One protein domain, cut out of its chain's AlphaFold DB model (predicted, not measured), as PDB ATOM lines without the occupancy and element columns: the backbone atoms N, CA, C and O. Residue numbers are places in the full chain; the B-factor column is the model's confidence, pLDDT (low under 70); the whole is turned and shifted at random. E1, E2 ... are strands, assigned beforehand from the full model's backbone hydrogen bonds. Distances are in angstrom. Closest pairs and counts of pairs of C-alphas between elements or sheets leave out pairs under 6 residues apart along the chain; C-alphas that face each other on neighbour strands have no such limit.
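AT A GLANCE: This is residues 31 to 223 of the 932 residues of an uncharacterized protein of Deltaproteobacteria bacterium CG2_30_63_29 (UniProt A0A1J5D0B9). Two lobes, each a sandwich of two twisted four-stranded sheets, follow each other along the longest axis: E6 E3 E8 E9 and E2 E7 E4 E5 make one, E10 E15 E12 E13 and E1 E16 E11 E14 the other. The sheets E2 E7 E4 E5 and E10 E15 E12 E13 are partly face to face where the lobes meet, their strands crossed at 86 degrees. E1, the first strand, belongs to the lobe that otherwise holds E10 to E16. The printed part has 193 residues, with no named helix and 16 named strands, E1 to E16 in chain order; each sheet is antiparallel, in the order written here, and the class is all strand. The whole is compact, with a radius of gyration of the C-alphas of 16.0 A and spans of 48 by 36 by 33 A.

IN THESE COORDINATES: One sheet holds E6, residues 90 to 93, E3, 53 to 59, E8, 115 to 123 and 26.0 A long, and E9, 126 to 134, which bends by 53 degrees at residue 131. The next holds E2, 41 to 47, E7, 100 to 108 and 25.6 A long, E4, 65 to 71, and E5, 77 to 81. The third holds E10, 138 to 140, E15, 202 to 207, E12, 164 to 169, and E13, 176 to 180. The last holds E1, 31 to 37, E16, 214 to 221 and 23.0 A long, E11, 151 to 156, and E14, 190 to 192. C-alpha 31 is at (-12.851, -11.066, 0.943), C-alpha 126 at (-55.987, -13.837, 14.876) and C-alpha 221 at (-16.098, -2.956, -1.421).

HOW THE PARTS SIT: The four sheets form a stack of sheets, face to face in turn. In the first, E8 and E9 are a hairpin, with N 119 and O 130 2.8 A apart, within hydrogen-bond range. It faces the sheet E2 E7 E4 E5, 9.9 A centre to centre, with strands at 25 degrees. There N 68 of E4 and O 105 of E7 are 2.9 A apart, within hydrogen-bond range. Between the lobes, the closest C-alphas of E5 and E13 are those of Phe 77 and Gly 176, 5.7 A apart. E7 and E12 are apart. In the third sheet N 167 of E12 and O 204 of E15 are within hydrogen-bond range at 2.8 A. It faces the last sheet 9.7 A centre to centre, with strands at 35 degrees. There N 35 of E1 and O 216 of E16 are within hydrogen-bond range at 2.8 A.

THE WHOLE: The two C-alphas farthest apart are those of Gly 125 and Asp 223, at 50.0 A. The printed part has no cut and no long link. Its mean pLDDT is 86.9; residue 85, residues 182 to 187 and residues 210 to 213 are under 70.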
ATOM      1  N   ARG A  31     -12.108  -9.798   1.000       88.06
ATOM      2  CA  ARG A  31     -12.851 -11.066   0.943       88.06
ATOM      3  C   ARG A  31     -12.587 -11.996   2.129       88.06
ATOM      4  O   ARG A  31     -11.476 -12.079   2.652       88.06
ATOM      5  N   TYR A  32     -13.611 -12.755   2.507       88.69
ATOM      6  CA  TYR A  32     -13.529 -13.946   3.348       88.69
ATOM      7  C   TYR A  32     -14.043 -15.143   2.555       88.69
ATOM      8  O   TYR A  32     -15.253 -15.335   2.439       88.69
ATOM      9  N   GLN A  33     -13.118 -15.947   2.036       84.75
ATOM     10  CA  GLN A  33     -13.457 -17.131   1.251       84.75
ATOM     11  C   GLN A  33     -14.060 -18.239   2.111       84.75
ATOM     12  O   GLN A  33     -13.710 -18.361   3.294       84.75
ATOM     13  N   SER A  34     -14.942 -19.042   1.514       81.69
ATOM     14  CA  SER A  34     -15.372 -20.335   2.043       81.69
ATOM     15  C   SER A  34     -15.835 -20.250   3.501       81.69
ATOM     16  O   SER A  34     -15.296 -20.879   4.417       81.69
ATOM     17  N   GLN A  35     -16.840 -19.415   3.757       85.62
ATOM     18  CA  GLN A  35     -17.453 -19.282   5.072       85.62
ATOM     19  C   GLN A  35     -18.635 -20.234   5.190       85.62
ATOM     20  O   GLN A  35     -19.585 -20.153   4.420       85.62
ATOM     21  N   ASN A  36     -18.602 -21.114   6.192       86.12
ATOM     22  CA  ASN A  36     -19.745 -21.971   6.487       86.12
ATOM     23  C   ASN A  36     -20.908 -21.124   7.026       86.12
ATOM     24  O   ASN A  36     -20.835 -20.587   8.137       86.12
ATOM     25  N   LEU A  37     -21.959 -21.007   6.224       86.75
ATOM     26  CA  LEU A  37     -23.189 -20.307   6.540       86.75
ATOM     27  C   LEU A  37     -24.207 -21.268   7.147       86.75
ATOM     28  O   LEU A  37     -24.452 -22.368   6.646       86.75
ATOM     29  N   GLU A  38     -24.841 -20.820   8.222       87.50
ATOM     30  CA  GLU A  38     -25.921 -21.551   8.870       87.50
ATOM     31  C   GLU A  38     -27.275 -21.058   8.372       87.50
ATOM     32  O   GLU A  38     -27.433 -19.911   7.938       87.50
ATOM     33  N   TYR A  39     -28.266 -21.940   8.459       87.19
ATOM     34  CA  TYR A  39     -29.647 -21.562   8.222       87.19
ATOM     35  C   TYR A  39     -30.106 -20.560   9.284       87.19
ATOM     36  O   TYR A  39     -29.874 -20.758  10.472       87.19
ATOM     37  N   VAL A  40     -30.797 -19.498   8.880       90.38
ATOM     38  CA  VAL A  40     -31.466 -18.584   9.812       90.38
ATOM     39  C   VAL A  40     -32.927 -18.448   9.418       90.38
ATOM     40  O   VAL A  40     -33.269 -18.377   8.238       90.38
ATOM     41  N   TYR A  41     -33.813 -18.430  10.420       91.56
ATOM     42  CA  TYR A  41     -35.240 -18.316  10.159       91.56
ATOM     43  C   TYR A  41     -35.553 -16.967   9.512       91.56
ATOM     44  O   TYR A  41     -35.368 -15.911  10.118       91.56
ATOM     45  N   ASN A  42     -36.077 -17.031   8.292       89.81
ATOM     46  CA  ASN A  42     -36.502 -15.887   7.507       89.81
ATOM     47  C   ASN A  42     -37.850 -16.201   6.841       89.81
ATOM     48  O   ASN A  42     -38.030 -17.260   6.233       89.81
ATOM     49  N   THR A  43     -38.817 -15.291   6.950       91.06
ATOM     50  CA  THR A  43     -40.133 -15.449   6.325       91.06
ATOM     51  C   THR A  43     -40.671 -14.136   5.764       91.06
ATOM     52  O   THR A  43     -40.519 -13.075   6.370       91.06
ATOM     53  N   ALA A  44     -41.331 -14.217   4.606       91.88
ATOM     54  CA  ALA A  44     -42.054 -13.096   4.022       91.88
ATOM     55  C   ALA A  44     -43.463 -13.018   4.610       91.88
ATOM     56  O   ALA A  44     -44.152 -14.032   4.745       91.88
ATOM     57  N   TRP A  45     -43.929 -11.803   4.880       94.31
ATOM     58  CA  TRP A  45     -45.292 -11.567   5.339       94.31
ATOM     59  C   TRP A  45     -45.885 -10.295   4.731       94.31
ATOM     60  O   TRP A  45     -45.193  -9.292   4.557       94.31
ATOM     61  N   THR A  46     -47.187 -10.308   4.444       95.31
ATOM     62  CA  THR A  46     -47.938  -9.105   4.048       95.31
ATOM     63  C   THR A  46     -48.701  -8.569   5.255       95.31
ATOM     64  O   THR A  46     -49.572  -9.235   5.817       95.31
ATOM     65  N   LEU A  47     -48.344  -7.362   5.688       94.38
ATOM     66  CA  LEU A  47     -49.051  -6.612   6.719       94.38
ATOM     67  C   LEU A  47     -50.192  -5.840   6.055       94.38
ATOM     68  O   LEU A  47     -49.937  -4.973   5.216       94.38
ATOM     69  N   ASP A  48     -51.431  -6.159   6.426       94.94
ATOM     70  CA  ASP A  48     -52.628  -5.534   5.863       94.94
ATOM     71  C   ASP A  48     -52.673  -4.025   6.163       94.94
ATOM     72  O   ASP A  48     -52.201  -3.564   7.210       94.94
ATOM     73  N   ALA A  49     -53.282  -3.259   5.252       93.12
ATOM     74  CA  ALA A  49     -53.564  -1.843   5.479       93.12
ATOM     75  C   ALA A  49     -54.430  -1.663   6.738       93.12
ATOM     76  O   ALA A  49     -55.330  -2.456   7.009       93.12
ATOM     77  N   ASP A  50     -54.149  -0.612   7.503       94.00
ATOM     78  CA  ASP A  50     -54.875  -0.203   8.709       94.00
ATOM     79  C   ASP A  50     -54.924  -1.243   9.850       94.00
ATOM     80  O   ASP A  50     -55.687  -1.093  10.808       94.00
ATOM     81  N   VAL A  51     -54.062  -2.268   9.818       94.31
ATOM     82  CA  VAL A  51     -53.946  -3.281  10.877       94.31
ATOM     83  C   VAL A  51     -52.612  -3.144  11.614       94.31
ATOM     84  O   VAL A  51     -51.547  -3.061  11.005       94.31
ATOM     85  N   SER A  52     -52.658  -3.138  12.950       93.81
ATOM     86  CA  SER A  52     -51.451  -3.224  13.780       93.81
ATOM     87  C   SER A  52     -51.096  -4.681  14.059       93.81
ATOM     88  O   SER A  52     -51.972  -5.496  14.356       93.81
ATOM     89  N   TYR A  53     -49.802  -4.983  13.992       96.44
ATOM     90  CA  TYR A  53     -49.258  -6.313  14.232       96.44
ATOM     91  C   TYR A  53     -48.285  -6.283  15.404       96.44
ATOM     92  O   TYR A  53     -47.529  -5.332  15.576       96.44
ATOM     93  N   THR A  54     -48.276  -7.340  16.206       96.56
ATOM     94  CA  THR A  54     -47.209  -7.615  17.172       96.56
ATOM     95  C   THR A  54     -46.497  -8.886  16.744       96.56
ATOM     96  O   THR A  54     -47.126  -9.938  16.646       96.56
ATOM     97  N   ILE A  55     -45.200  -8.785  16.477       97.06
ATOM     98  CA  ILE A  55     -44.354  -9.911  16.080       97.06
ATOM     99  C   ILE A  55     -43.426 -10.199  17.251       97.06
ATOM    100  O   ILE A  55     -42.825  -9.270  17.792       97.06
ATOM    101  N   LYS A  56     -43.329 -11.461  17.673       95.81
ATOM    102  CA  LYS A  56     -42.439 -11.858  18.769       95.81
ATOM    103  C   LYS A  56     -41.893 -13.271  18.600       95.81
ATOM    104  O   LYS A  56     -42.561 -14.122  18.011       95.81
ATOM    105  N   ALA A  57     -40.719 -13.526  19.167       94.88
ATOM    106  CA  ALA A  57     -40.089 -14.844  19.195       94.88
ATOM    107  C   ALA A  57     -39.731 -15.224  20.636       94.88
ATOM    108  O   ALA A  57     -38.743 -14.752  21.173       94.88
ATOM    109  N   THR A  58     -40.543 -16.059  21.287       94.62
ATOM    110  CA  THR A  58     -40.349 -16.421  22.700       94.62
ATOM    111  C   THR A  58     -39.532 -17.708  22.836       94.62
ATOM    112  O   THR A  58     -40.029 -18.800  22.559       94.62
ATOM    113  N   ALA A  59     -38.285 -17.575  23.267       91.06
ATOM    114  CA  ALA A  59     -37.334 -18.637  23.557       91.06
ATOM    115  C   ALA A  59     -37.540 -19.283  24.941       91.06
ATOM    116  O   ALA A  59     -38.194 -18.739  25.832       91.06
ATOM    117  N   THR A  60     -36.945 -20.464  25.130       81.25
ATOM    118  CA  THR A  60     -36.812 -21.118  26.442       81.25
ATOM    119  C   THR A  60     -35.363 -21.560  26.668       81.25
ATOM    120  O   THR A  60     -34.634 -21.836  25.717       81.25
ATOM    121  N   GLY A  61     -34.924 -21.633  27.928       83.94
ATOM    122  CA  GLY A  61     -33.551 -22.025  28.263       83.94
ATOM    123  C   GLY A  61     -32.539 -20.894  28.052       83.94
ATOM    124  O   GLY A  61     -32.778 -19.781  28.502       83.94
ATOM    125  N   ALA A  62     -31.406 -21.203  27.415       85.19
ATOM    126  CA  ALA A  62     -30.310 -20.262  27.149       85.19
ATOM    127  C   ALA A  62     -30.361 -19.636  25.737       85.19
ATOM    128  O   ALA A  62     -29.391 -19.017  25.310       85.19
ATOM    129  N   THR A  63     -31.462 -19.839  25.001       90.38
ATOM    130  CA  THR A  63     -31.629 -19.281  23.650       90.38
ATOM    131  C   THR A  63     -31.894 -17.781  23.743       90.38
ATOM    132  O   THR A  63     -32.803 -17.389  24.469       90.38
ATOM    133  N   ASP A  64     -31.163 -16.974  22.981       91.38
ATOM    134  CA  ASP A  64     -31.254 -15.505  22.995       91.38
ATOM    135  C   ASP A  64     -31.573 -14.982  21.581       91.38
ATOM    136  O   ASP A  64     -30.656 -14.819  20.769       91.38
ATOM    137  N   PRO A  65     -32.861 -14.871  21.206       93.44
ATOM    138  CA  PRO A  65     -33.264 -14.463  19.865       93.44
ATOM    139  C   PRO A  65     -33.232 -12.939  19.670       93.44
ATOM    140  O   PRO A  65     -33.706 -12.175  20.498       93.44
ATOM    141  N   ILE A  66     -32.803 -12.511  18.487       94.12
ATOM    142  CA  ILE A  66     -32.937 -11.153  17.958       94.12
ATOM    143  C   ILE A  66     -33.952 -11.184  16.817       94.12
ATOM    144  O   ILE A  66     -33.880 -12.033  15.925       94.12
ATOM    145  N   LEU A  67     -34.896 -10.247  16.843       95.38
ATOM    146  CA  LEU A  67     -35.937 -10.083  15.837       95.38
ATOM    147  C   LEU A  67     -35.640  -8.871  14.951       95.38
ATOM    148  O   LEU A  67     -35.471  -7.765  15.462       95.38
ATOM    149  N   HIS A  68     -35.684  -9.071  13.636       95.50
ATOM    150  CA  HIS A  68     -35.574  -8.017  12.630       95.50
ATOM    151  C   HIS A  68     -36.790  -8.046  11.707       95.50
ATOM    152  O   HIS A  68     -37.262  -9.115  11.316       95.50
ATOM    153  N   VAL A  69     -37.292  -6.870  11.345       95.62
ATOM    154  CA  VAL A  69     -38.381  -6.693  10.387       95.62
ATOM    155  C   VAL A  69     -37.951  -5.653   9.364       95.62
ATOM    156  O   VAL A  69     -37.815  -4.480   9.714       95.62
ATOM    157  N   GLN A  70     -37.782  -6.089   8.116       93.94
ATOM    158  CA  GLN A  70     -37.330  -5.262   6.995       93.94
ATOM    159  C   GLN A  70     -38.446  -5.083   5.968       93.94
ATOM    160  O   GLN A  70     -39.307  -5.951   5.811       93.94
ATOM    161  N   HIS A  71     -38.441  -3.972   5.242       91.31
ATOM    162  CA  HIS A  71     -39.278  -3.808   4.060       91.31
ATOM    163  C   HIS A  71     -38.811  -4.747   2.947       91.31
ATOM    164  O   HIS A  71     -37.644  -4.753   2.587       91.31
ATOM    165  N   ARG A  72     -39.735  -5.516   2.361       87.56
ATOM    166  CA  ARG A  72     -39.383  -6.530   1.358       87.56
ATOM    167  C   ARG A  72     -38.889  -5.954   0.034       87.56
ATOM    168  O   ARG A  72     -38.059  -6.561  -0.609       87.56
ATOM    169  N   THR A  73     -39.413  -4.810  -0.387       82.88
ATOM    170  CA  THR A  73     -39.064  -4.217  -1.689       82.88
ATOM    171  C   THR A  73     -37.786  -3.387  -1.671       82.88
ATOM    172  O   THR A  73     -37.268  -3.093  -2.736       82.88
ATOM    173  N   SER A  74     -37.339  -2.929  -0.501       83.88
ATOM    174  CA  SER A  74     -36.197  -2.012  -0.386       83.88
ATOM    175  C   SER A  74     -35.118  -2.483   0.586       83.88
ATOM    176  O   SER A  74     -34.080  -1.843   0.677       83.88
ATOM    177  N   GLY A  75     -35.363  -3.538   1.367       85.12
ATOM    178  CA  GLY A  75     -34.447  -3.981   2.422       85.12
ATOM    179  C   GLY A  75     -34.402  -3.071   3.656       85.12
ATOM    180  O   GLY A  75     -33.713  -3.389   4.628       85.12
ATOM    181  N   ASP A  76     -35.143  -1.955   3.654       89.12
ATOM    182  CA  ASP A  76     -35.061  -0.929   4.696       89.12
ATOM    183  C   ASP A  76     -35.515  -1.426   6.069       89.12
ATOM    184  O   ASP A  76     -36.480  -2.187   6.200       89.12
ATOM    185  N   PHE A  77     -34.893  -0.878   7.115       93.00
ATOM    186  CA  PHE A  77     -35.300  -1.117   8.494       93.00
ATOM    187  C   PHE A  77     -36.735  -0.672   8.776       93.00
ATOM    188  O   PHE A  77     -37.052   0.514   8.667       93.00
ATOM    189  N   LEU A  78     -37.587  -1.590   9.245       93.38
ATOM    190  CA  LEU A  78     -38.913  -1.238   9.758       93.38
ATOM    191  C   LEU A  78     -38.975  -1.304  11.288       93.38
ATOM    192  O   LEU A  78     -39.485  -0.380  11.925       93.38
ATOM    193  N   ALA A  79     -38.497  -2.397  11.885       94.38
ATOM    194  CA  ALA A  79     -38.415  -2.560  13.334       94.38
ATOM    195  C   ALA A  79     -37.460  -3.695  13.713       94.38
ATOM    196  O   ALA A  79     -37.237  -4.619  12.942       94.38
ATOM    197  N   GLY A  80     -36.963  -3.681  14.946       93.94
ATOM    198  CA  GLY A  80     -36.159  -4.769  15.482       93.94
ATOM    199  C   GLY A  80     -36.091  -4.707  16.999       93.94
ATOM    200  O   GLY A  80     -36.315  -3.648  17.591       93.94
ATOM    201  N   ASN A  81     -35.845  -5.850  17.627       93.44
ATOM    202  CA  ASN A  81     -35.688  -5.962  19.072       93.44
ATOM    203  C   ASN A  81     -34.783  -7.155  19.402       93.44
ATOM    204  O   ASN A  81     -35.019  -8.247  18.891       93.44
ATOM    205  N   ASP A  82     -33.783  -6.944  20.249       86.88
ATOM    206  CA  ASP A  82     -32.892  -7.976  20.794       86.88
ATOM    207  C   ASP A  82     -33.184  -8.300  22.265       86.88
ATOM    208  O   ASP A  82     -32.448  -9.080  22.842       86.88
ATOM    209  N   ASP A  83     -34.163  -7.617  22.880       82.50
ATOM    210  CA  ASP A  83     -34.578  -7.670  24.293       82.50
ATOM    211  C   ASP A  83     -33.474  -7.829  25.363       82.50
ATOM    212  O   ASP A  83     -33.756  -8.123  26.531       82.50
ATOM    213  N   TYR A  84     -32.235  -7.493  25.000       79.06
ATOM    214  CA  TYR A  84     -30.995  -7.618  25.755       79.06
ATOM    215  C   TYR A  84     -30.702  -9.020  26.303       79.06
ATOM    216  O   TYR A  84     -29.977  -9.788  25.696       79.06
ATOM    217  N   SER A  85     -31.150  -9.305  27.527       68.44
ATOM    218  CA  SER A  85     -30.981 -10.604  28.196       68.44
ATOM    219  C   SER A  85     -32.334 -11.263  28.465       68.44
ATOM    220  O   SER A  85     -32.464 -12.085  29.377       68.44
ATOM    221  N   GLY A  86     -33.376 -10.774  27.793       73.38
ATOM    222  CA  GLY A  86     -34.694 -11.376  27.791       73.38
ATOM    223  C   GLY A  86     -34.713 -12.654  26.953       73.38
ATOM    224  O   GLY A  86     -33.691 -13.135  26.484       73.38
ATOM    225  N   LEU A  87     -35.886 -13.275  26.858       83.56
ATOM    226  CA  LEU A  87     -36.099 -14.490  26.062       83.56
ATOM    227  C   LEU A  87     -37.271 -14.300  25.089       83.56
ATOM    228  O   LEU A  87     -37.880 -15.269  24.652       83.56
ATOM    229  N   SER A  88     -37.714 -13.069  24.844       89.56
ATOM    230  CA  SER A  88     -38.920 -12.770  24.076       89.56
ATOM    231  C   SER A  88     -38.853 -11.391  23.402       89.56
ATOM    232  O   SER A  88     -39.705 -10.539  23.703       89.56
ATOM    233  N   PRO A  89     -37.938 -11.180  22.436       93.75
ATOM    234  CA  PRO A  89     -37.945 -10.018  21.562       93.75
ATOM    235  C   PRO A  89     -39.322  -9.858  20.929       93.75
ATOM    236  O   PRO A  89     -39.946 -10.807  20.439       93.75
ATOM    237  N   GLN A  90     -39.810  -8.626  20.963       94.69
ATOM    238  CA  GLN A  90     -41.120  -8.244  20.460       94.69
ATOM    239  C   GLN A  90     -41.048  -6.876  19.791       94.69
ATOM    240  O   GLN A  90     -40.543  -5.922  20.380       94.69
ATOM    241  N   VAL A  91     -41.655  -6.752  18.615       95.44
ATOM    242  CA  VAL A  91     -41.897  -5.461  17.963       95.44
ATOM    243  C   VAL A  91     -43.384  -5.276  17.695       95.44
ATOM    244  O   VAL A  91     -44.093  -6.220  17.337       95.44
ATOM    245  N   THR A  92     -43.862  -4.044  17.855       94.94
ATOM    246  CA  THR A  92     -45.223  -3.656  17.471       94.94
ATOM    247  C   THR A  92     -45.144  -2.784  16.233       94.94
ATOM    248  O   THR A  92     -44.615  -1.677  16.281       94.94
ATOM    249  N   ILE A  93     -45.701  -3.276  15.132       94.88
ATOM    250  CA  ILE A  93     -45.789  -2.534  13.885       94.88
ATOM    251  C   ILE A  93     -47.136  -1.786  13.864       94.88
ATOM    252  O   ILE A  93     -48.198  -2.422  13.934       94.88
ATOM    253  N   PRO A  94     -47.135  -0.442  13.798       93.44
ATOM    254  CA  PRO A  94     -48.365   0.344  13.798       93.44
ATOM    255  C   PRO A  94     -49.130   0.188  12.480       93.44
ATOM    256  O   PRO A  94     -48.534  -0.070  11.434       93.44
ATOM    257  N   ALA A  95     -50.447   0.381  12.541       91.50
ATOM    258  CA  ALA A  95     -51.319   0.446  11.374       91.50
ATOM    259  C   ALA A  95     -50.962   1.649  10.481       91.50
ATOM    260  O   ALA A  95     -50.730   2.746  10.990       91.50
ATOM    261  N   VAL A  96     -50.940   1.447   9.162       93.69
ATOM    262  CA  VAL A  96     -50.747   2.504   8.151       93.69
ATOM    263  C   VAL A  96     -51.717   2.283   6.989       93.69
ATOM    264  O   VAL A  96     -52.113   1.147   6.744       93.69
ATOM    265  N   GLY A  97     -52.071   3.338   6.251       93.69
ATOM    266  CA  GLY A  97     -53.128   3.314   5.222       93.69
ATOM    267  C   GLY A  97     -52.831   2.524   3.939       93.69
ATOM    268  O   GLY A  97     -53.502   2.726   2.931       93.69
ATOM    269  N   TYR A  98     -51.808   1.670   3.931       93.19
ATOM    270  CA  TYR A  98     -51.442   0.815   2.803       93.19
ATOM    271  C   TYR A  98     -50.809  -0.488   3.301       93.19
ATOM    272  O   TYR A  98     -50.223  -0.539   4.384       93.19
ATOM    273  N   ALA A  99     -50.936  -1.555   2.511       93.00
ATOM    274  CA  ALA A  99     -50.322  -2.836   2.835       93.00
ATOM    275  C   ALA A  99     -48.795  -2.754   2.693       93.00
ATOM    276  O   ALA A  99     -48.283  -2.089   1.791       93.00
ATOM    277  N   ARG A 100     -48.061  -3.444   3.568       93.56
ATOM    278  CA  ARG A 100     -46.593  -3.527   3.513       93.56
ATOM    279  C   ARG A 100     -46.162  -4.976   3.406       93.56
ATOM    280  O   ARG A 100     -46.556  -5.793   4.231       93.56
ATOM    281  N   ASN A 101     -45.313  -5.276   2.433       93.81
ATOM    282  CA  ASN A 101     -44.614  -6.552   2.382       93.81
ATOM    283  C   ASN A 101     -43.331  -6.433   3.198       93.81
ATOM    284  O   ASN A 101     -42.573  -5.479   3.013       93.81
ATOM    285  N   VAL A 102     -43.114  -7.377   4.107       94.12
ATOM    286  CA  VAL A 102     -41.970  -7.377   5.017       94.12
ATOM    287  C   VAL A 102     -41.264  -8.719   5.015       94.12
ATOM    288  O   VAL A 102     -41.891  -9.759   4.797       94.12
ATOM    289  N   TRP A 103     -39.979  -8.674   5.328       92.81
ATOM    290  CA  TRP A 103     -39.217  -9.818   5.792       92.81
ATOM    291  C   TRP A 103     -39.127  -9.806   7.298       92.81
ATOM    292  O   TRP A 103     -38.964  -8.752   7.910       92.81
ATOM    293  N   ILE A 104     -39.254 -10.986   7.889       94.75
ATOM    294  CA  ILE A 104     -39.107 -11.194   9.320       94.75
ATOM    295  C   ILE A 104     -37.984 -12.202   9.514       94.75
ATOM    296  O   ILE A 104     -38.130 -13.369   9.149       94.75
ATOM    297  N   VAL A 105     -36.888 -11.740  10.108       94.00
ATOM    298  CA  VAL A 105     -35.689 -12.538  10.371       94.00
ATOM    299  C   VAL A 105     -35.543 -12.731  11.874       94.00
ATOM    300  O   VAL A 105     -35.648 -11.771  12.642       94.00
ATOM    301  N   VAL A 106     -35.300 -13.971  12.301       94.25
ATOM    302  CA  VAL A 106     -35.023 -14.310  13.702       94.25
ATOM    303  C   VAL A 106     -33.707 -15.071  13.788       94.25
ATOM    304  O   VAL A 106     -33.611 -16.195  13.295       94.25
ATOM    305  N   ARG A 107     -32.713 -14.472  14.447       93.31
ATOM    306  CA  ARG A 107     -31.369 -15.047  14.641       93.31
ATOM    307  C   ARG A 107     -30.996 -15.109  16.121       93.31
ATOM    308  O   ARG A 107     -31.569 -14.379  16.915       93.31
ATOM    309  N   ALA A 108     -30.035 -15.942  16.505       91.44
ATOM    310  CA  ALA A 108     -29.484 -15.951  17.863       91.44
ATOM    311  C   ALA A 108     -28.489 -14.799  18.058       91.44
ATOM    312  O   ALA A 108     -27.741 -14.477  17.137       91.44
ATOM    313  N   TYR A 109     -28.387 -14.229  19.259       89.19
ATOM    314  CA  TYR A 109     -27.383 -13.210  19.577       89.19
ATOM    315  C   TYR A 109     -25.958 -13.672  19.229       89.19
ATOM    316  O   TYR A 109     -25.197 -12.940  18.587       89.19
ATOM    317  N   SER A 110     -25.627 -14.921  19.573       88.75
ATOM    318  CA  SER A 110     -24.362 -15.587  19.255       88.75
ATOM    319  C   SER A 110     -24.558 -17.088  19.031       88.75
ATOM    320  O   SER A 110     -25.583 -17.643  19.421       88.75
ATOM    321  N   SER A 111     -23.540 -17.774  18.508       88.81
ATOM    322  CA  SER A 111     -23.561 -19.240  18.353       88.81
ATOM    323  C   SER A 111     -23.664 -19.996  19.686       88.81
ATOM    324  O   SER A 111     -24.054 -21.158  19.730       88.81
ATOM    325  N   SER A 112     -23.352 -19.340  20.811       90.50
ATOM    326  CA  SER A 112     -23.500 -19.923  22.152       90.50
ATOM    327  C   SER A 112     -24.924 -19.852  22.717       90.50
ATOM    328  O   SER A 112     -25.204 -20.460  23.749       90.50
ATOM    329  N   THR A 113     -25.817 -19.118  22.049       91.12
ATOM    330  CA  THR A 113     -27.191 -18.844  22.495       91.12
ATOM    331  C   THR A 113     -28.224 -19.328  21.478       91.12
ATOM    332  O   THR A 113     -29.317 -18.770  21.368       91.12
ATOM    333  N   GLU A 114     -27.870 -20.348  20.701       92.25
ATOM    334  CA  GLU A 114     -28.762 -20.982  19.736       92.25
ATOM    335  C   GLU A 114     -29.764 -21.924  20.402       92.25
ATOM    336  O   GLU A 114     -29.550 -22.440  21.504       92.25
ATOM    337  N   GLY A 115     -30.866 -22.183  19.706       91.88
ATOM    338  CA  GLY A 115     -31.865 -23.140  20.150       91.88
ATOM    339  C   GLY A 115     -33.177 -22.995  19.401       91.88
ATOM    340  O   GLY A 115     -33.217 -23.050  18.174       91.88
ATOM    341  N   THR A 116     -34.278 -22.861  20.138       93.12
ATOM    342  CA  THR A 116     -35.622 -22.787  19.547       93.12
ATOM    343  C   THR A 116     -36.460 -21.708  20.212       93.12
ATOM    344  O   THR A 116     -36.332 -21.446  21.411       93.12
ATOM    345  N   ALA A 117     -37.355 -21.105  19.433       94.44
ATOM    346  CA  ALA A 117     -38.318 -20.131  19.922       94.44
ATOM    347  C   ALA A 117     -39.719 -20.407  19.372       94.44
ATOM    348  O   ALA A 117     -39.902 -20.939  18.276       94.44
ATOM    349  N   THR A 118     -40.725 -20.012  20.146       96.25
ATOM    350  CA  THR A 118     -42.112 -19.911  19.690       96.25
ATOM    351  C   THR A 118     -42.282 -18.577  18.973       96.25
ATOM    352  O   THR A 118     -42.326 -17.523  19.608       96.25
ATOM    353  N   PHE A 119     -42.382 -18.616  17.651       96.56
ATOM    354  CA  PHE A 119     -42.622 -17.454  16.807       96.56
ATOM    355  C   PHE A 119     -44.116 -17.160  16.708       96.56
ATOM    356  O   PHE A 119     -44.913 -18.061  16.433       96.56
ATOM    357  N   GLN A 120     -44.506 -15.903  16.928       97.06
ATOM    358  CA  GLN A 120     -45.898 -15.470  16.852       97.06
ATOM    359  C   GLN A 120     -46.046 -14.166  16.063       97.06
ATOM    360  O   GLN A 120     -45.340 -13.191  16.323       97.06
ATOM    361  N   ILE A 121     -47.038 -14.131  15.169       96.94
ATOM    362  CA  ILE A 121     -47.527 -12.908  14.520       96.94
ATOM    363  C   ILE A 121     -48.963 -12.692  14.994       96.94
ATOM    364  O   ILE A 121     -49.867 -13.470  14.682       96.94
ATOM    365  N   ILE A 122     -49.169 -11.648  15.786       96.38
ATOM    366  CA  ILE A 122     -50.431 -11.336  16.454       96.38
ATOM    367  C   ILE A 122     -51.075 -10.143  15.753       96.38
ATOM    368  O   ILE A 122     -50.439  -9.104  15.585       96.38
ATOM    369  N   ARG A 123     -52.356 -10.270  15.404       94.88
ATOM    370  CA  ARG A 123     -53.204  -9.182  14.899       94.88
ATOM    371  C   ARG A 123     -54.580  -9.224  15.584       94.88
ATOM    372  O   ARG A 123     -54.911 -10.228  16.221       94.88
ATOM    373  N   PRO A 124     -55.431  -8.191  15.460       92.19
ATOM    374  CA  PRO A 124     -56.789  -8.244  15.997       92.19
ATOM    375  C   PRO A 124     -57.558  -9.478  15.491       92.19
ATOM    376  O   PRO A 124     -57.712  -9.684  14.289       92.19
ATOM    377  N   GLY A 125     -58.017 -10.325  16.417       90.69
ATOM    378  CA  GLY A 125     -58.829 -11.510  16.119       90.69
ATOM    379  C   GLY A 125     -58.087 -12.725  15.545       90.69
ATOM    380  O   GLY A 125     -58.741 -13.723  15.252       90.69
ATOM    381  N   SER A 126     -56.757 -12.690  15.382       93.62
ATOM    382  CA  SER A 126     -55.987 -13.837  14.876       93.62
ATOM    383  C   SER A 126     -54.540 -13.836  15.372       93.62
ATOM    384  O   SER A 126     -53.918 -12.791  15.552       93.62
ATOM    385  N   THR A 127     -53.981 -15.018  15.607       95.69
ATOM    386  CA  THR A 127     -52.570 -15.189  15.959       95.69
ATOM    387  C   THR A 127     -52.014 -16.370  15.185       95.69
ATOM    388  O   THR A 127     -52.514 -17.486  15.314       95.69
ATOM    389  N   TYR A 128     -50.980 -16.118  14.390       95.94
ATOM    390  CA  TYR A 128     -50.149 -17.164  13.812       95.94
ATOM    391  C   TYR A 128     -49.113 -17.591  14.853       95.94
ATOM    392  O   TYR A 128     -48.575 -16.747  15.570       95.94
ATOM    393  N   THR A 129     -48.865 -18.890  15.000       96.50
ATOM    394  CA  THR A 129     -47.890 -19.429  15.958       96.50
ATOM    395  C   THR A 129     -47.207 -20.651  15.370       96.50
ATOM    396  O   THR A 129     -47.883 -21.546  14.870       96.50
ATOM    397  N   THR A 130     -45.882 -20.693  15.454       95.75
ATOM    398  CA  THR A 130     -45.069 -21.838  15.034       95.75
ATOM    399  C   THR A 130     -43.788 -21.920  15.866       95.75
ATOM    400  O   THR A 130     -43.380 -20.936  16.482       95.75
ATOM    401  N   THR A 131     -43.155 -23.088  15.902       94.69
ATOM    402  CA  THR A 131     -41.825 -23.255  16.499       94.69
ATOM    403  C   THR A 131     -40.777 -23.078  15.414       94.69
ATOM    404  O   THR A 131     -40.887 -23.684  14.350       94.69
ATOM    405  N   ILE A 132     -39.762 -22.263  15.689       92.69
ATOM    406  CA  ILE A 132     -38.671 -21.977  14.758       92.69
ATOM    407  C   ILE A 132     -37.322 -22.321  15.397       92.69
ATOM    408  O   ILE A 132     -37.172 -22.175  16.618       92.69
ATOM    409  N   PRO A 133     -36.335 -22.770  14.607       91.50
ATOM    410  CA  PRO A 133     -34.952 -22.775  15.054       91.50
ATOM    411  C   PRO A 133     -34.433 -21.334  15.143       91.50
ATOM    412  O   PRO A 133     -34.827 -20.468  14.362       91.50
ATOM    413  N   VAL A 134     -33.553 -21.092  16.108       91.69
ATOM    414  CA  VAL A 134     -32.882 -19.808  16.325       91.69
ATOM    415  C   VAL A 134     -31.385 -20.080  16.270       91.69
ATOM    416  O   VAL A 134     -30.811 -20.563  17.246       91.69
ATOM    417  N   GLN A 135     -30.780 -19.811  15.116       91.06
ATOM    418  CA  GLN A 135     -29.347 -19.995  14.864       91.06
ATOM    419  C   GLN A 135     -28.671 -18.635  14.713       91.06
ATOM    420  O   GLN A 135     -29.334 -17.645  14.388       91.06
ATOM    421  N   ALA A 136     -27.373 -18.554  14.986       88.75
ATOM    422  CA  ALA A 136     -26.659 -17.287  14.970       88.75
ATOM    423  C   ALA A 136     -26.367 -16.807  13.549       88.75
ATOM    424  O   ALA A 136     -26.359 -15.592  13.317       88.75
ATOM    425  N   GLY A 137     -26.139 -17.745  12.623       88.44
ATOM    426  CA  GLY A 137     -25.547 -17.442  11.327       88.44
ATOM    427  C   GLY A 137     -24.139 -16.869  11.480       88.44
ATOM    428  O   GLY A 137     -23.515 -16.935  12.545       88.44
ATOM    429  N   LYS A 138     -23.613 -16.276  10.409       90.56
ATOM    430  CA  LYS A 138     -22.262 -15.720  10.397       90.56
ATOM    431  C   LYS A 138     -22.307 -14.209  10.597       90.56
ATOM    432  O   LYS A 138     -22.877 -13.488   9.790       90.56
ATOM    433  N   VAL A 139     -21.681 -13.714  11.665       89.50
ATOM    434  CA  VAL A 139     -21.576 -12.272  11.941       89.50
ATOM    435  C   VAL A 139     -20.120 -11.827  11.847       89.50
ATOM    436  O   VAL A 139     -19.283 -12.223  12.659       89.50
ATOM    437  N   PHE A 140     -19.822 -10.968  10.879       87.69
ATOM    438  CA  PHE A 140     -18.521 -10.338  10.700       87.69
ATOM    439  C   PHE A 140     -18.446  -9.068  11.552       87.69
ATOM    440  O   PHE A 140     -19.268  -8.162  11.421       87.69
ATOM    441  N   THR A 141     -17.457  -9.009  12.448       83.12
ATOM    442  CA  THR A 141     -17.250  -7.882  13.390       83.12
ATOM    443  C   THR A 141     -16.009  -7.052  13.071       83.12
ATOM    444  O   THR A 141     -15.661  -6.124  13.797       83.12
ATOM    445  N   ASN A 142     -15.338  -7.398  11.975       74.44
ATOM    446  CA  ASN A 142     -14.035  -6.862  11.596       74.44
ATOM    447  C   ASN A 142     -14.181  -5.441  11.018       74.44
ATOM    448  O   ASN A 142     -13.266  -4.627  11.117       74.44
ATOM    449  N   LEU A 143     -15.369  -5.126  10.495       73.81
ATOM    450  CA  LEU A 143     -15.755  -3.807  10.010       73.81
ATOM    451  C   LEU A 143     -16.309  -2.974  11.166       73.81
ATOM    452  O   LEU A 143     -17.457  -3.120  11.569       73.81
ATOM    453  N   THR A 144     -15.484  -2.090  11.725       75.31
ATOM    454  CA  THR A 144     -15.898  -1.220  12.843       75.31
ATOM    455  C   THR A 144     -16.725  -0.004  12.398       75.31
ATOM    456  O   THR A 144     -17.413   0.596  13.232       75.31
ATOM    457  N   SER A 145     -16.698   0.305  11.097       85.19
ATOM    458  CA  SER A 145     -17.466   1.332  10.385       85.19
ATOM    459  C   SER A 145     -17.560   0.986   8.894       85.19
ATOM    460  O   SER A 145     -16.641   0.343   8.403       85.19
ATOM    461  N   TYR A 146     -18.593   1.460   8.193       84.25
ATOM    462  CA  TYR A 146     -18.690   1.465   6.722       84.25
ATOM    463  C   TYR A 146     -19.388   2.744   6.235       84.25
ATOM    464  O   TYR A 146     -20.138   3.389   6.984       84.25
ATOM    465  N   ARG A 147     -19.122   3.152   4.992       83.38
ATOM    466  CA  ARG A 147     -19.599   4.418   4.413       83.38
ATOM    467  C   ARG A 147     -21.009   4.284   3.826       83.38
ATOM    468  O   ARG A 147     -21.627   3.223   3.855       83.38
ATOM    469  N   LEU A 148     -21.552   5.416   3.379       85.38
ATOM    470  CA  LEU A 148     -22.745   5.447   2.532       85.38
ATOM    471  C   LEU A 148     -22.366   4.870   1.164       85.38
ATOM    472  O   LEU A 148     -21.385   5.334   0.588       85.38
ATOM    473  N   GLY A 149     -23.156   3.930   0.653       82.25
ATOM    474  CA  GLY A 149     -22.910   3.293  -0.639       82.25
ATOM    475  C   GLY A 149     -21.832   2.211  -0.608       82.25
ATOM    476  O   GLY A 149     -21.314   1.870  -1.658       82.25
ATOM    477  N   SER A 150     -21.478   1.681   0.567       86.19
ATOM    478  CA  SER A 150     -20.605   0.507   0.654       86.19
ATOM    479  C   SER A 150     -21.332  -0.727   0.124       86.19
ATOM    480  O   SER A 150     -22.520  -0.917   0.413       86.19
ATOM    481  N   HIS A 151     -20.610  -1.546  -0.631       86.88
ATOM    482  CA  HIS A 151     -21.101  -2.754  -1.274       86.88
ATOM    483  C   HIS A 151     -20.700  -3.982  -0.473       86.88
ATOM    484  O   HIS A 151     -19.551  -4.129  -0.054       86.88
ATOM    485  N   PHE A 152     -21.667  -4.864  -0.251       87.94
ATOM    486  CA  PHE A 152     -21.459  -6.132   0.429       87.94
ATOM    487  C   PHE A 152     -22.214  -7.213  -0.307       87.94
ATOM    488  O   PHE A 152     -23.402  -7.049  -0.590       87.94
ATOM    489  N   PHE A 153     -21.547  -8.331  -0.542       87.50
ATOM    490  CA  PHE A 153     -22.157  -9.433  -1.251       87.50
ATOM    491  C   PHE A 153     -21.586 -10.772  -0.837       87.50
ATOM    492  O   PHE A 153     -20.510 -10.883  -0.240       87.50
ATOM    493  N   THR A 154     -22.366 -11.802  -1.113       87.06
ATOM    494  CA  THR A 154     -21.898 -13.180  -1.057       87.06
ATOM    495  C   THR A 154     -21.550 -13.658  -2.458       87.06
ATOM    496  O   THR A 154     -22.064 -13.122  -3.430       87.06
ATOM    497  N   VAL A 155     -20.705 -14.672  -2.564       83.00
ATOM    498  CA  VAL A 155     -20.376 -15.347  -3.819       83.00
ATOM    499  C   VAL A 155     -20.540 -16.839  -3.597       83.00
ATOM    500  O   VAL A 155     -20.178 -17.373  -2.540       83.00
ATOM    501  N   GLU A 156     -21.154 -17.488  -4.577       78.25
ATOM    502  CA  GLU A 156     -21.443 -18.904  -4.510       78.25
ATOM    503  C   GLU A 156     -20.221 -19.736  -4.826       78.25
ATOM    504  O   GLU A 156     -19.459 -19.420  -5.730       78.25
ATOM    505  N   GLU A 157     -20.099 -20.850  -4.120       77.38
ATOM    506  CA  GLU A 157     -19.094 -21.865  -4.389       77.38
ATOM    507  C   GLU A 157     -19.814 -23.135  -4.845       77.38
ATOM    508  O   GLU A 157     -20.882 -23.471  -4.323       77.38
ATOM    509  N   GLN A 158     -19.244 -23.859  -5.807       76.94
ATOM    510  CA  GLN A 158     -19.784 -25.146  -6.239       76.94
ATOM    511  C   GLN A 158     -19.849 -26.115  -5.048       76.94
ATOM    512  O   GLN A 158     -18.872 -26.298  -4.328       76.94
ATOM    513  N   GLY A 159     -21.026 -26.695  -4.781       71.81
ATOM    514  CA  GLY A 159     -21.269 -27.495  -3.568       71.81
ATOM    515  C   GLY A 159     -21.449 -26.679  -2.270       71.81
ATOM    516  O   GLY A 159     -21.497 -27.256  -1.178       71.81
ATOM    517  N   GLY A 160     -21.538 -25.351  -2.379       77.50
ATOM    518  CA  GLY A 160     -21.668 -24.380  -1.297       77.50
ATOM    519  C   GLY A 160     -23.109 -24.064  -0.865       77.50
ATOM    520  O   GLY A 160     -24.025 -24.879  -0.967       77.50
ATOM    521  N   ALA A 161     -23.309 -22.885  -0.273       78.12
ATOM    522  CA  ALA A 161     -24.618 -22.391   0.148       78.12
ATOM    523  C   ALA A 161     -25.325 -21.640  -0.988       78.12
ATOM    524  O   ALA A 161     -24.965 -20.514  -1.309       78.12
ATOM    525  N   GLU A 162     -26.415 -22.212  -1.489       73.69
ATOM    526  CA  GLU A 162     -27.379 -21.500  -2.331       73.69
ATOM    527  C   GLU A 162     -28.323 -20.617  -1.491       73.69
ATOM    528  O   GLU A 162     -28.622 -20.935  -0.330       73.69
ATOM    529  N   ASN A 163     -28.887 -19.572  -2.111       77.50
ATOM    530  CA  ASN A 163     -29.892 -18.676  -1.514       77.50
ATOM    531  C   ASN A 163     -29.433 -18.092  -0.169       77.50
ATOM    532  O   ASN A 163     -30.005 -18.363   0.904       77.50
ATOM    533  N   THR A 164     -28.345 -17.333  -0.234       84.75
ATOM    534  CA  THR A 164     -27.810 -16.589   0.900       84.75
ATOM    535  C   THR A 164     -28.754 -15.455   1.307       84.75
ATOM    536  O   THR A 164     -29.777 -15.185   0.677       84.75
ATOM    537  N   MET A 165     -28.461 -14.846   2.448       87.94
ATOM    538  CA  MET A 165     -29.052 -13.594   2.902       87.94
ATOM    539  C   MET A 165     -27.953 -12.751   3.531       87.94
ATOM    540  O   MET A 165     -27.101 -13.292   4.247       87.94
ATOM    541  N   ILE A 166     -27.991 -11.440   3.316       90.12
ATOM    542  CA  ILE A 166     -27.029 -10.497   3.883       90.12
ATOM    543  C   ILE A 166     -27.746  -9.326   4.549       90.12
ATOM    544  O   ILE A 166     -28.732  -8.799   4.041       90.12
ATOM    545  N   MET A 167     -27.261  -8.913   5.718       92.12
ATOM    546  CA  MET A 167     -27.774  -7.758   6.446       92.12
ATOM    547  C   MET A 167     -26.628  -6.916   6.990       92.12
ATOM    548  O   MET A 167     -25.801  -7.396   7.770       92.12
ATOM    549  N   ALA A 168     -26.627  -5.631   6.657       91.69
ATOM    550  CA  ALA A 168     -25.762  -4.661   7.309       91.69
ATOM    551  C   ALA A 168     -26.392  -4.240   8.638       91.69
ATOM    552  O   ALA A 168     -27.492  -3.700   8.667       91.69
ATOM    553  N   LEU A 169     -25.711  -4.477   9.755       91.12
ATOM    554  CA  LEU A 169     -26.172  -4.121  11.095       91.12
ATOM    555  C   LEU A 169     -25.506  -2.828  11.570       91.12
ATOM    556  O   LEU A 169     -24.312  -2.598  11.343       91.12
ATOM    557  N   SER A 170     -26.279  -2.001  12.272       90.00
ATOM    558  CA  SER A 170     -25.756  -0.824  12.971       90.00
ATOM    559  C   SER A 170     -25.007  -1.211  14.261       90.00
ATOM    560  O   SER A 170     -24.959  -2.381  14.639       90.00
ATOM    561  N   GLY A 171     -24.507  -0.217  15.007       85.06
ATOM    562  CA  GLY A 171     -24.015  -0.420  16.378       85.06
ATOM    563  C   GLY A 171     -25.045  -1.040  17.338       85.06
ATOM    564  O   GLY A 171     -24.664  -1.657  18.334       85.06
ATOM    565  N   ASN A 172     -26.342  -0.918  17.033       88.50
ATOM    566  CA  ASN A 172     -27.403  -1.723  17.629       88.50
ATOM    567  C   ASN A 172     -27.644  -2.975  16.771       88.50
ATOM    568  O   ASN A 172     -28.070  -2.862  15.618       88.50
ATOM    569  N   GLN A 173     -27.428  -4.158  17.355       85.00
ATOM    570  CA  GLN A 173     -27.530  -5.441  16.655       85.00
ATOM    571  C   GLN A 173     -28.944  -5.781  16.188       85.00
ATOM    572  O   GLN A 173     -29.069  -6.603  15.292       85.00
ATOM    573  N   ALA A 174     -29.988  -5.167  16.749       90.69
ATOM    574  CA  ALA A 174     -31.364  -5.354  16.292       90.69
ATOM    575  C   ALA A 174     -31.720  -4.488  15.068       90.69
ATOM    576  O   ALA A 174     -32.778  -4.669  14.468       90.69
ATOM    577  N   THR A 175     -30.871  -3.526  14.698       91.94
ATOM    578  CA  THR A 175     -31.137  -2.577  13.610       91.94
ATOM    579  C   THR A 175     -30.369  -2.972  12.351       91.94
ATOM    580  O   THR A 175     -29.152  -2.791  12.288       91.94
ATOM    581  N   GLY A 176     -31.091  -3.481  11.348       90.44
ATOM    582  CA  GLY A 176     -30.558  -3.788  10.017       90.44
ATOM    583  C   GLY A 176     -30.673  -2.585   9.083       90.44
ATOM    584  O   GLY A 176     -31.777  -2.224   8.702       90.44
ATOM    585  N   ILE A 177     -29.552  -1.961   8.736       90.12
ATOM    586  CA  ILE A 177     -29.445  -0.778   7.868       90.12
ATOM    587  C   ILE A 177     -29.802  -1.096   6.413       90.12
ATOM    588  O   ILE A 177     -30.457  -0.290   5.764       90.12
ATOM    589  N   ALA A 178     -29.370  -2.254   5.924       89.06
ATOM    590  CA  ALA A 178     -29.679  -2.763   4.595       89.06
ATOM    591  C   ALA A 178     -29.817  -4.277   4.679       89.06
ATOM    592  O   ALA A 178     -29.218  -4.907   5.559       89.06
ATOM    593  N   TYR A 179     -30.624  -4.845   3.797       90.31
ATOM    594  CA  TYR A 179     -30.936  -6.257   3.821       90.31
ATOM    595  C   TYR A 179     -31.359  -6.742   2.443       90.31
ATOM    596  O   TYR A 179     -32.167  -6.085   1.791       90.31
ATOM    597  N   ASP A 180     -30.835  -7.895   2.061       85.12
ATOM    598  CA  ASP A 180     -31.243  -8.622   0.872       85.12
ATOM    599  C   ASP A 180     -31.218 -10.132   1.156       85.12
ATOM    600  O   ASP A 180     -30.426 -10.624   1.970       85.12
ATOM    601  N   GLU A 181     -32.115 -10.865   0.506       73.94
ATOM    602  CA  GLU A 181     -32.272 -12.313   0.641       73.94
ATOM    603  C   GLU A 181     -32.436 -13.055  -0.683       73.94
ATOM    604  O   GLU A 181     -32.931 -14.188  -0.675       73.94
ATOM    605  N   SER A 182     -31.997 -12.454  -1.793       65.56
ATOM    606  CA  SER A 182     -32.030 -13.029  -3.144       65.56
ATOM    607  C   SER A 182     -33.446 -13.473  -3.554       65.56
ATOM    608  O   SER A 182     -33.866 -14.617  -3.356       65.56
ATOM    609  N   ASP A 183     -34.236 -12.561  -4.125       51.53
ATOM    610  CA  ASP A 183     -35.636 -12.782  -4.514       51.53
ATOM    611  C   ASP A 183     -35.828 -13.545  -5.846       51.53
ATOM    612  O   ASP A 183     -36.805 -13.339  -6.570       51.53
ATOM    613  N   CYS A 184     -34.988 -14.561  -6.066       44.81
ATOM    614  CA  CYS A 184     -35.078 -15.579  -7.121       44.81
ATOM    615  C   CYS A 184     -34.673 -15.158  -8.550       44.81
ATOM    616  O   CYS A 184     -35.104 -15.816  -9.499       44.81
ATOM    617  N   VAL A 185     -33.819 -14.150  -8.735       43.12
ATOM    618  CA  VAL A 185     -33.118 -13.929 -10.015       43.12
ATOM    619  C   VAL A 185     -31.614 -14.001  -9.761       43.12
ATOM    620  O   VAL A 185     -31.125 -13.257  -8.927       43.12
ATOM    621  N   GLY A 186     -30.934 -14.945 -10.425       50.62
ATOM    622  CA  GLY A 186     -29.475 -15.003 -10.607       50.62
ATOM    623  C   GLY A 186     -28.600 -14.570  -9.426       50.62
ATOM    624  O   GLY A 186     -28.143 -13.445  -9.408       50.62
ATOM    625  N   SER A 187     -28.353 -15.513  -8.512       56.28
ATOM    626  CA  SER A 187     -27.304 -15.624  -7.474       56.28
ATOM    627  C   SER A 187     -26.981 -14.467  -6.521       56.28
ATOM    628  O   SER A 187     -26.588 -13.381  -6.909       56.28
ATOM    629  N   MET A 188     -26.918 -14.869  -5.244       70.12
ATOM    630  CA  MET A 188     -26.240 -14.213  -4.122       70.12
ATOM    631  C   MET A 188     -26.852 -12.911  -3.610       70.12
ATOM    632  O   MET A 188     -27.296 -12.051  -4.354       70.12
ATOM    633  N   SER A 189     -26.869 -12.762  -2.287       80.94
ATOM    634  CA  SER A 189     -27.378 -11.533  -1.690       80.94
ATOM    635  C   SER A 189     -26.389 -10.397  -1.844       80.94
ATOM    636  O   SER A 189     -25.213 -10.544  -1.497       80.94
ATOM    637  N   TRP A 190     -26.905  -9.257  -2.273       83.94
ATOM    638  CA  TRP A 190     -26.151  -8.037  -2.480       83.94
ATOM    639  C   TRP A 190     -26.838  -6.875  -1.774       83.94
ATOM    640  O   TRP A 190     -28.044  -6.666  -1.893       83.94
ATOM    641  N   ILE A 191     -26.065  -6.060  -1.058       86.44
ATOM    642  CA  ILE A 191     -26.570  -4.820  -0.471       86.44
ATOM    643  C   ILE A 191     -25.649  -3.645  -0.767       86.44
ATOM    644  O   ILE A 191     -24.428  -3.716  -0.630       86.44
ATOM    645  N   HIS A 192     -26.285  -2.518  -1.066       85.94
ATOM    646  CA  HIS A 192     -25.701  -1.191  -0.948       85.94
ATOM    647  C   HIS A 192     -26.187  -0.527   0.345       85.94
ATOM    648  O   HIS A 192     -27.375  -0.552   0.665       85.94
ATOM    649  N   THR A 193     -25.294   0.063   1.135       86.69
ATOM    650  CA  THR A 193     -25.717   0.713   2.383       86.69
ATOM    651  C   THR A 193     -26.360   2.079   2.101       86.69
ATOM    652  O   THR A 193     -25.672   2.997   1.652       86.69
ATOM    653  N   PRO A 194     -27.653   2.300   2.421       86.88
ATOM    654  CA  PRO A 194     -28.317   3.590   2.204       86.88
ATOM    655  C   PRO A 194     -27.914   4.644   3.249       86.88
ATOM    656  O   PRO A 194     -28.304   5.809   3.156       86.88
ATOM    657  N   ALA A 195     -27.148   4.247   4.268       86.88
ATOM    658  CA  ALA A 195     -26.612   5.113   5.303       86.88
ATOM    659  C   ALA A 195     -25.261   4.587   5.808       86.88
ATOM    660  O   ALA A 195     -25.036   3.379   5.877       86.88
ATOM    661  N   ALA A 196     -24.380   5.503   6.214       86.69
ATOM    662  CA  ALA A 196     -23.114   5.150   6.847       86.69
ATOM    663  C   ALA A 196     -23.323   4.626   8.278       86.69
ATOM    664  O   ALA A 196     -24.194   5.106   9.010       86.69
ATOM    665  N   CYS A 197     -22.457   3.711   8.711       87.88
ATOM    666  CA  CYS A 197     -22.367   3.258  10.092       87.88
ATOM    667  C   CYS A 197     -20.983   3.602  10.651       87.88
ATOM    668  O   CYS A 197     -19.961   3.211  10.099       87.88
ATOM    669  N   THR A 198     -20.934   4.358  11.751       86.56
ATOM    670  CA  THR A 198     -19.680   4.958  12.247       86.56
ATOM    671  C   THR A 198     -19.044   4.222  13.424       86.56
ATOM    672  O   THR A 198     -17.892   4.498  13.747       86.56
ATOM    673  N   GLN A 199     -19.780   3.348  14.119       87.12
ATOM    674  CA  GLN A 199     -19.259   2.600  15.265       87.12
ATOM    675  C   GLN A 199     -20.070   1.329  15.532       87.12
ATOM    676  O   GLN A 199     -21.300   1.366  15.565       87.12
ATOM    677  N   GLY A 200     -19.371   0.229  15.824       85.75
ATOM    678  CA  GLY A 200     -19.979  -1.028  16.283       85.75
ATOM    679  C   GLY A 200     -20.715  -1.802  15.190       85.75
ATOM    680  O   GLY A 200     -21.540  -2.658  15.501       85.75
ATOM    681  N   CYS A 201     -20.427  -1.475  13.937       87.94
ATOM    682  CA  CYS A 201     -21.066  -2.024  12.755       87.94
ATOM    683  C   CYS A 201     -20.740  -3.510  12.598       87.94
ATOM    684  O   CYS A 201     -19.704  -3.988  13.066       87.94
ATOM    685  N   LYS A 202     -21.654  -4.264  11.992       90.38
ATOM    686  CA  LYS A 202     -21.465  -5.693  11.726       90.38
ATOM    687  C   LYS A 202     -22.135  -6.050  10.414       90.38
ATOM    688  O   LYS A 202     -23.135  -5.429  10.068       90.38
ATOM    689  N   ILE A 203     -21.638  -7.072   9.734       90.88
ATOM    690  CA  ILE A 203     -22.341  -7.681   8.602       90.88
ATOM    691  C   ILE A 203     -22.780  -9.073   9.022       90.88
ATOM    692  O   ILE A 203     -21.998  -9.840   9.583       90.88
ATOM    693  N   PHE A 204     -24.051  -9.373   8.812       91.19
ATOM    694  CA  PHE A 204     -24.639 -10.673   9.070       91.19
ATOM    695  C   PHE A 204     -24.895 -11.370   7.738       91.19
ATOM    696  O   PHE A 204     -25.511 -10.785   6.854       91.19
ATOM    697  N   VAL A 205     -24.430 -12.609   7.620       90.94
ATOM    698  CA  VAL A 205     -24.628 -13.471   6.459       90.94
ATOM    699  C   VAL A 205     -25.168 -14.815   6.935       90.94
ATOM    700  O   VAL A 205     -24.695 -15.381   7.925       90.94
ATOM    701  N   ALA A 206     -26.163 -15.339   6.236       89.62
ATOM    702  CA  ALA A 206     -26.736 -16.650   6.506       89.62
ATOM    703  C   ALA A 206     -27.287 -17.265   5.218       89.62
ATOM    704  O   ALA A 206     -27.169 -16.677   4.146       89.62
ATOM    705  N   LYS A 207     -27.902 -18.443   5.325       85.75
ATOM    706  CA  LYS A 207     -28.660 -19.046   4.226       85.75
ATOM    707  C   LYS A 207     -30.117 -19.291   4.600       85.75
ATOM    708  O   LYS A 207     -30.457 -19.432   5.776       85.75
ATOM    709  N   ARG A 208     -30.982 -19.387   3.590       78.81
ATOM    710  CA  ARG A 208     -32.437 -19.526   3.775       78.81
ATOM    711  C   ARG A 208     -32.951 -20.969   3.835       78.81
ATOM    712  O   ARG A 208     -34.046 -21.197   4.337       78.81
ATOM    713  N   ASN A 209     -32.212 -21.957   3.338       70.62
ATOM    714  CA  ASN A 209     -32.714 -23.337   3.263       70.62
ATOM    715  C   ASN A 209     -32.335 -24.170   4.500       70.62
ATOM    716  O   ASN A 209     -31.217 -24.091   4.999       70.62
ATOM    717  N   THR A 210     -33.262 -25.008   4.977       64.06
ATOM    718  CA  THR A 210     -33.156 -25.759   6.247       64.06
ATOM    719  C   THR A 210     -32.206 -26.969   6.220       64.06
ATOM    720  O   THR A 210     -32.069 -27.653   7.233       64.06
ATOM    721  N   SER A 211     -31.592 -27.302   5.082       59.81
ATOM    722  CA  SER A 211     -30.718 -28.476   4.930       59.81
ATOM    723  C   SER A 211     -29.237 -28.115   5.069       59.81
ATOM    724  O   SER A 211     -28.664 -27.531   4.154       59.81
ATOM    725  N   GLY A 212     -28.608 -28.509   6.185       58.50
ATOM    726  CA  GLY A 212     -27.153 -28.414   6.416       58.50
ATOM    727  C   GLY A 212     -26.598 -26.985   6.515       58.50
ATOM    728  O   GLY A 212     -27.342 -26.027   6.352       58.50
ATOM    729  N   GLY A 213     -25.296 -26.837   6.784       66.69
ATOM    730  CA  GLY A 213     -24.559 -25.592   6.506       66.69
ATOM    731  C   GLY A 213     -24.272 -25.449   5.005       66.69
ATOM    732  O   GLY A 213     -24.842 -26.194   4.207       66.69
ATOM    733  N   GLY A 214     -23.432 -24.508   4.593       76.31
ATOM    734  CA  GLY A 214     -22.953 -24.412   3.211       76.31
ATOM    735  C   GLY A 214     -21.916 -23.307   3.062       76.31
ATOM    736  O   GLY A 214     -21.986 -22.308   3.772       76.31
ATOM    737  N   MET A 215     -20.934 -23.508   2.191       84.25
ATOM    738  CA  MET A 215     -19.824 -22.571   2.013       84.25
ATOM    739  C   MET A 215     -20.238 -21.433   1.081       84.25
ATOM    740  O   MET A 215     -20.829 -21.680   0.038       84.25
ATOM    741  N   ALA A 216     -19.954 -20.193   1.458       85.06
ATOM    742  CA  ALA A 216     -20.040 -19.057   0.551       85.06
ATOM    743  C   ALA A 216     -18.887 -18.101   0.833       85.06
ATOM    744  O   ALA A 216     -18.467 -17.938   1.986       85.06
ATOM    745  N   THR A 217     -18.412 -17.433  -0.206       86.62
ATOM    746  CA  THR A 217     -17.458 -16.343  -0.058       86.62
ATOM    747  C   THR A 217     -18.219 -15.065   0.296       86.62
ATOM    748  O   THR A 217     -19.329 -14.839  -0.172       86.62
ATOM    749  N   TYR A 218     -17.665 -14.242   1.183       87.94
ATOM    750  CA  TYR A 218     -18.206 -12.922   1.518       87.94
ATOM    751  C   TYR A 218     -17.210 -11.848   1.092       87.94
ATOM    752  O   TYR A 218     -16.039 -11.919   1.468       87.94
ATOM    753  N   VAL A 219     -17.683 -10.857   0.342       88.25
ATOM    754  CA  VAL A 219     -16.874  -9.784  -0.239       88.25
ATOM    755  C   VAL A 219     -17.455  -8.430   0.160       88.25
ATOM    756  O   VAL A 219     -18.669  -8.274   0.325       88.25
ATOM    757  N   TRP A 220     -16.576  -7.451   0.358       88.94
ATOM    758  CA  TRP A 220     -16.960  -6.066   0.580       88.94
ATOM    759  C   TRP A 220     -16.097  -5.107  -0.226       88.94
ATOM    760  O   TRP A 220     -14.878  -5.266  -0.311       88.94
ATOM    761  N   ASP A 221     -16.739  -4.065  -0.735       87.69
ATOM    762  CA  ASP A 221     -16.098  -2.956  -1.421       87.69
ATOM    763  C   ASP A 221     -16.667  -1.635  -0.889       87.69
ATOM    764  O   ASP A 221     -17.845  -1.318  -1.054       87.69
ATOM    765  N   GLU A 222     -15.841  -0.860  -0.187       81.62
ATOM    766  CA  GLU A 222     -16.264   0.420   0.392       81.62
ATOM    767  C   GLU A 222     -15.933   1.637  -0.481       81.62
ATOM    768  O   GLU A 222     -16.405   2.738  -0.173       81.62
ATOM    769  N   ASP A 223     -15.131   1.457  -1.532       80.00
ATOM    770  CA  ASP A 223     -14.488   2.547  -2.265       80.00
ATOM    771  C   ASP A 223     -14.889   2.605  -3.755       80.00
ATOM    772  O   ASP A 223     -14.585   3.604  -4.407       80.00
TER     773      ASP A 223